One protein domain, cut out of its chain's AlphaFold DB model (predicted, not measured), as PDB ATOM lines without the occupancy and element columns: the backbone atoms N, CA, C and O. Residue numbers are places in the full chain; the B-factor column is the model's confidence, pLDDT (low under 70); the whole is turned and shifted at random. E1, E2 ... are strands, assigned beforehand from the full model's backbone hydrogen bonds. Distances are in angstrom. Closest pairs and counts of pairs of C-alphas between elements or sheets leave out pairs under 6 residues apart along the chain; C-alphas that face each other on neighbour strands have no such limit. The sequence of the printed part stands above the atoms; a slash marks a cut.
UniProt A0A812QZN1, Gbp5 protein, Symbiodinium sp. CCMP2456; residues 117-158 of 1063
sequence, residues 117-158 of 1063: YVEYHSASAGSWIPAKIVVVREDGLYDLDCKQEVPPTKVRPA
ATOM      1  N   TYR A 117     126.817 -15.914 154.489       75.88
ATOM      2  CA  TYR A 117     126.306 -14.659 155.048       75.88
ATOM      3  C   TYR A 117     125.018 -14.918 155.831       75.88
ATOM      4  O   TYR A 117     124.071 -15.520 155.325       75.88
ATOM      5  N   VAL A 118     124.989 -14.436 157.067       81.44
ATOM      6  CA  VAL A 118     123.957 -14.716 158.067       81.44
ATOM      7  C   VAL A 118     123.588 -13.438 158.817       81.44
ATOM      8  O   VAL A 118     124.306 -12.440 158.774       81.44
ATOM      9  N   GLU A 119     122.470 -13.452 159.533       81.31
ATOM     10  CA  GLU A 119     122.141 -12.402 160.496       81.31
ATOM     11  C   GLU A 119     122.474 -12.871 161.919       81.31
ATOM     12  O   GLU A 119     122.045 -13.945 162.347       81.31
ATOM     13  N   TYR A 120     123.209 -12.045 162.664       83.75
ATOM     14  CA  TYR A 120     123.601 -12.260 164.057       83.75
ATOM     15  C   TYR A 120     122.831 -11.331 165.000       83.75
ATOM     16  O   TYR A 120     122.804 -10.118 164.800       83.75
ATOM     17  N   HIS A 121     122.239 -11.872 166.066       79.69
ATOM     18  CA  HIS A 121     121.574 -11.060 167.087       79.69
ATOM     19  C   HIS A 121     122.593 -10.397 168.034       79.69
ATOM     20  O   HIS A 121     123.009 -10.975 169.050       79.69
ATOM     21  N   SER A 122     122.949  -9.146 167.740       79.00
ATOM     22  CA  SER A 122     123.896  -8.365 168.532       79.00
ATOM     23  C   SER A 122     123.308  -7.953 169.880       79.00
ATOM     24  O   SER A 122     122.337  -7.202 169.967       79.00
ATOM     25  N   ALA A 123     123.943  -8.407 170.962       68.50
ATOM     26  CA  ALA A 123     123.544  -8.051 172.324       68.50
ATOM     27  C   ALA A 123     123.796  -6.570 172.669       68.50
ATOM     28  O   ALA A 123     123.148  -6.052 173.572       68.50
ATOM     29  N   SER A 124     124.709  -5.887 171.966       64.00
ATOM     30  CA  SER A 124     124.984  -4.456 172.169       64.00
ATOM     31  C   SER A 124     124.087  -3.538 171.334       64.00
ATOM     32  O   SER A 124     123.891  -2.391 171.723       64.00
ATOM     33  N   ALA A 125     123.535  -4.026 170.217       59.16
ATOM     34  CA  ALA A 125     122.610  -3.267 169.368       59.16
ATOM     35  C   ALA A 125     121.125  -3.612 169.607       59.16
ATOM     36  O   ALA A 125     120.252  -2.887 169.138       59.16
ATOM     37  N   GLY A 126     120.830  -4.715 170.310       65.81
ATOM     38  CA  GLY A 126     119.460  -5.188 170.550       65.81
ATOM     39  C   GLY A 126     118.737  -5.665 169.283       65.81
ATOM     40  O   GLY A 126     117.511  -5.723 169.264       65.81
ATOM     41  N   SER A 127     119.483  -5.954 168.217       61.84
ATOM     42  CA  SER A 127     118.957  -6.176 166.871       61.84
ATOM     43  C   SER A 127     119.789  -7.192 166.087       61.84
ATOM     44  O   SER A 127     120.928  -7.517 166.438       61.84
ATOM     45  N   TRP A 128     119.195  -7.714 165.014       77.56
ATOM     46  CA  TRP A 128     119.872  -8.576 164.052       77.56
ATOM     47  C   TRP A 128     120.731  -7.723 163.112       77.56
ATOM     48  O   TRP A 128     120.231  -6.777 162.507       77.56
ATOM     49  N   ILE A 129     122.019  -8.048 163.012       66.25
ATOM     50  CA  ILE A 129     122.990  -7.377 162.139       66.25
ATOM     51  C   ILE A 129     123.589  -8.381 161.143       66.25
ATOM     52  O   ILE A 129     123.764  -9.548 161.501       66.25
ATOM     53  N   PRO A 130     123.909  -7.971 159.903       73.31
ATOM     54  CA  PRO A 130     124.560  -8.852 158.940       73.31
ATOM     55  C   PRO A 130     125.972  -9.217 159.412       73.31
ATOM     56  O   PRO A 130     126.709  -8.369 159.916       73.31
ATOM     57  N   ALA A 131     126.336 -10.482 159.234       73.94
ATOM     58  CA  ALA A 131     127.623 -11.046 159.609       73.94
ATOM     59  C   ALA A 131     128.006 -12.182 158.647       73.94
ATOM     60  O   ALA A 131     127.157 -12.746 157.951       73.94
ATOM     61  N   LYS A 132     129.286 -12.547 158.616       81.75
ATOM     62  CA  LYS A 132     129.796 -13.660 157.804       81.75
ATOM     63  C   LYS A 132     130.435 -14.717 158.688       81.75
ATOM     64  O   LYS A 132     131.258 -14.379 159.535       81.75
ATOM     65  N   ILE A 133     130.114 -15.989 158.461       84.44
ATOM     66  CA  ILE A 133     130.769 -17.100 159.165       84.44
ATOM     67  C   ILE A 133     132.203 -17.234 158.649       84.44
ATOM     68  O   ILE A 133     132.429 -17.515 157.471       84.44
ATOM     69  N   VAL A 134     133.175 -17.035 159.536       84.50
ATOM     70  CA  VAL A 134     134.612 -17.154 159.251       84.50
ATOM     71  C   VAL A 134     135.123 -18.541 159.633       84.50
ATOM     72  O   VAL A 134     135.916 -19.113 158.890       84.50
ATOM     73  N   VAL A 135     134.646 -19.105 160.748       83.50
ATOM     74  CA  VAL A 135     134.954 -20.479 161.181       83.50
ATOM     75  C   VAL A 135     133.714 -21.109 161.820       83.50
ATOM     76  O   VAL A 135     133.017 -20.464 162.600       83.50
ATOM     77  N   VAL A 136     133.454 -22.380 161.510       86.06
ATOM     78  CA  VAL A 136     132.574 -23.249 162.306       86.06
ATOM     79  C   VAL A 136     133.490 -24.071 163.207       86.06
ATOM     80  O   VAL A 136     134.352 -24.788 162.698       86.06
ATOM     81  N   ARG A 137     133.364 -23.924 164.526       79.56
ATOM     82  CA  ARG A 137     134.207 -24.635 165.495       79.56
ATOM     83  C   ARG A 137     133.687 -26.051 165.752       79.56
ATOM     84  O   ARG A 137     132.504 -26.336 165.574       79.56
ATOM     85  N   GLU A 138     134.574 -26.936 166.209       73.88
ATOM     86  CA  GLU A 138     134.243 -28.335 166.541       73.88
ATOM     87  C   GLU A 138     133.251 -28.460 167.716       73.88
ATOM     88  O   GLU A 138     132.563 -29.469 167.836       73.88
ATOM     89  N   ASP A 139     133.132 -27.417 168.545       75.12
ATOM     90  CA  ASP A 139     132.154 -27.288 169.636       75.12
ATOM     91  C   ASP A 139     130.751 -26.823 169.175       75.12
ATOM     92  O   ASP A 139     129.830 -26.721 169.987       75.12
ATOM     93  N   GLY A 140     130.566 -26.555 167.876       74.00
ATOM     94  CA  GLY A 140     129.302 -26.105 167.290       74.00
ATOM     95  C   GLY A 140     129.039 -24.596 167.381       74.00
ATOM     96  O   GLY A 140     127.952 -24.153 166.996       74.00
ATOM     97  N   LEU A 141     129.996 -23.798 167.864       85.94
ATOM     98  CA  LEU A 141     129.926 -22.333 167.839       85.94
ATOM     99  C   LEU A 141     130.413 -21.766 166.495       85.94
ATOM    100  O   LEU A 141     131.261 -22.344 165.807       85.94
ATOM    101  N   TYR A 142     129.900 -20.591 166.133       86.12
ATOM    102  CA  TYR A 142     130.333 -19.844 164.954       86.12
ATOM    103  C   TYR A 142     131.253 -18.689 165.349       86.12
ATOM    104  O   TYR A 142     130.880 -17.837 166.160       86.12
ATOM    105  N   ASP A 143     132.417 -18.603 164.710       84.69
ATOM    106  CA  ASP A 143     133.185 -17.364 164.673       84.69
ATOM    107  C   ASP A 143     132.743 -16.550 163.463       84.69
ATOM    108  O   ASP A 143     132.918 -16.960 162.312       84.69
ATOM    109  N   LEU A 144     132.160 -15.388 163.740       85.75
ATOM    110  CA  LEU A 144     131.732 -14.417 162.748       85.75
ATOM    111  C   LEU A 144     132.787 -13.319 162.587       85.75
ATOM    112  O   LEU A 144     133.522 -12.999 163.524       85.75
ATOM    113  N   ASP A 145     132.799 -12.685 161.420       80.75
ATOM    114  CA  ASP A 145     133.648 -11.533 161.090       80.75
ATOM    115  C   ASP A 145     133.561 -10.379 162.107       80.75
ATOM    116  O   ASP A 145     134.561  -9.719 162.384       80.75
ATOM    117  N   CYS A 146     132.386 -10.174 162.704       74.31
ATOM    118  CA  CYS A 146     132.149  -9.177 163.746       74.31
ATOM    119  C   CYS A 146     132.196  -9.719 165.191       74.31
ATOM    120  O   CYS A 146     132.296  -8.920 166.129       74.31
ATOM    121  N   LYS A 147     132.106 -11.042 165.413       80.12
ATOM    122  CA  LYS A 147     132.057 -11.630 166.764       80.12
ATOM    123  C   LYS A 147     132.412 -13.123 166.787       80.12
ATOM    124  O   LYS A 147     131.778 -13.924 166.117       80.12
ATOM    125  N   GLN A 148     133.362 -13.496 167.644       88.69
ATOM    126  CA  GLN A 148     133.726 -14.891 167.923       88.69
ATOM    127  C   GLN A 148     132.799 -15.554 168.959       88.69
ATOM    128  O   GLN A 148     132.174 -14.852 169.767       88.69
ATOM    129  N   GLU A 149     132.764 -16.890 168.949       85.38
ATOM    130  CA  GLU A 149     132.066 -17.767 169.909       85.38
ATOM    131  C   GLU A 149     130.545 -17.538 169.975       85.38
ATOM    132  O   GLU A 149     129.923 -17.504 171.041       85.38
ATOM    133  N   VAL A 150     129.918 -17.356 168.811       83.50
ATOM    134  CA  VAL A 150     128.480 -17.103 168.700       83.50
ATOM    135  C   VAL A 150     127.704 -18.427 168.663       83.50
ATOM    136  O   VAL A 150     127.930 -19.242 167.767       83.50
ATOM    137  N   PRO A 151     126.745 -18.657 169.582       82.50
ATOM    138  CA  PRO A 151     125.930 -19.865 169.558       82.50
ATOM    139  C   PRO A 151     124.948 -19.857 168.376       82.50
ATOM    140  O   PRO A 151     124.413 -18.795 168.032       82.50
ATOM    141  N   PRO A 152     124.621 -21.028 167.798       80.88
ATOM    142  CA  PRO A 152     123.758 -21.135 166.618       80.88
ATOM    143  C   PRO A 152     122.345 -20.568 166.826       80.88
ATOM    144  O   PRO A 152     121.701 -20.170 165.865       80.88
ATOM    145  N   THR A 153     121.871 -20.449 168.070       79.75
ATOM    146  CA  THR A 153     120.590 -19.802 168.414       79.75
ATOM    147  C   THR A 153     120.571 -18.285 168.197       79.75
ATOM    148  O   THR A 153     119.496 -17.690 168.157       79.75
ATOM    149  N   LYS A 154     121.738 -17.643 168.050       83.50
ATOM    150  CA  LYS A 154     121.881 -16.209 167.744       83.50
ATOM    151  C   LYS A 154     122.234 -15.939 166.281       83.50
ATOM    152  O   LYS A 154     122.560 -14.799 165.960       83.50
ATOM    153  N   VAL A 155     122.169 -16.956 165.419       78.44
ATOM    154  CA  VAL A 155     122.482 -16.871 163.988       78.44
ATOM    155  C   VAL A 155     121.288 -17.380 163.184       78.44
ATOM    156  O   VAL A 155     120.802 -18.483 163.425       78.44
ATOM    157  N   ARG A 156     120.800 -16.582 162.231       77.88
ATOM    158  CA  ARG A 156     119.681 -16.943 161.343       77.88
ATOM    159  C   ARG A 156     120.054 -16.728 159.867       77.88
ATOM    160  O   ARG A 156     120.989 -15.967 159.601       77.88
ATOM    161  N   PRO A 157     119.339 -17.350 158.908       71.00
ATOM    162  CA  PRO A 157     119.579 -17.119 157.484       71.00
ATOM    163  C   PRO A 157     119.415 -15.630 157.163       71.00
ATOM    164  O   PRO A 157     118.467 -15.007 157.647       71.00
ATOM    165  N   ALA A 158     120.319 -15.058 156.368       63.66
ATOM    166  CA  ALA A 158     120.221 -13.651 156.005       63.66
ATOM    167  C   ALA A 158     118.978 -13.394 155.138       63.66
ATOM    168  O   ALA A 158     118.790 -14.019 154.097       63.66
TER     169      ALA A 158
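This is residues 117 to 158 of the 1063 residues of the protein "Gbp5 protein" of Symbiodinium sp. CCMP2456 (UniProt A0A812QZN1). A small, strongly twisted sheet of four strands is built along one long bent strand, E2, whose first part pairs with E1 and whose last part pairs with the short strand E3; E4, also short, is added beside E1. Residues 145 to 154 make the link from one edge strand, E3, to the other, E4. The printed part has 42 residues with no named helix and four named strands, E1, E2, E3 and E4 along the chain; the sheet order is E3, E2, E1, E4, all antiparallel, and the class is all strand. The whole is compact, with a radius of gyration of the C-alphas of 9.2 A, and elongated, spanning 28 by 17 by 16 A.

E2, residues 127 to 136, is the longest strand, 22.3 A from first to last C-alpha. E1, residues 117 to 122, measures 15.1 A and begins at C-alpha 117, (126.306, -14.659, 155.048). E3 is residues 142 to 144, 6.0 A. E4 is residues 155 to 157, 7.1 A, ending at C-alpha 157, (119.579, -17.119, 157.484).

E2 bends by 69 degrees at residue 133, and its pairing is staggered: residues 127 to 132 pair with E1, residues 133 to 136 with E3. E1 and E2 form a hairpin, with N 120 and O 129 2.8 A apart, within hydrogen-bond range. E2 and E3 form another hairpin, with N 134 and O 143 at 2.8 A. E1, E2 and E3 make a meander, each strand the antiparallel neighbour of the one before. E4 is antiparallel to E1, with N 119 and O 156 at 2.9 A; the four strands form a Greek key, a meander of three with the fourth strand beside the first. E1 and E3 are apart, and E3 and E4 are only just apart, closest 8.5 A.

The C-alphas farthest apart, of Ala 125 and Glu 138, are 27.8 A apart. The printed part has no cut, and no link is long. Mean pLDDT of the printed part is 77.8; residues 123 to 127, 129 and 158 are under 70.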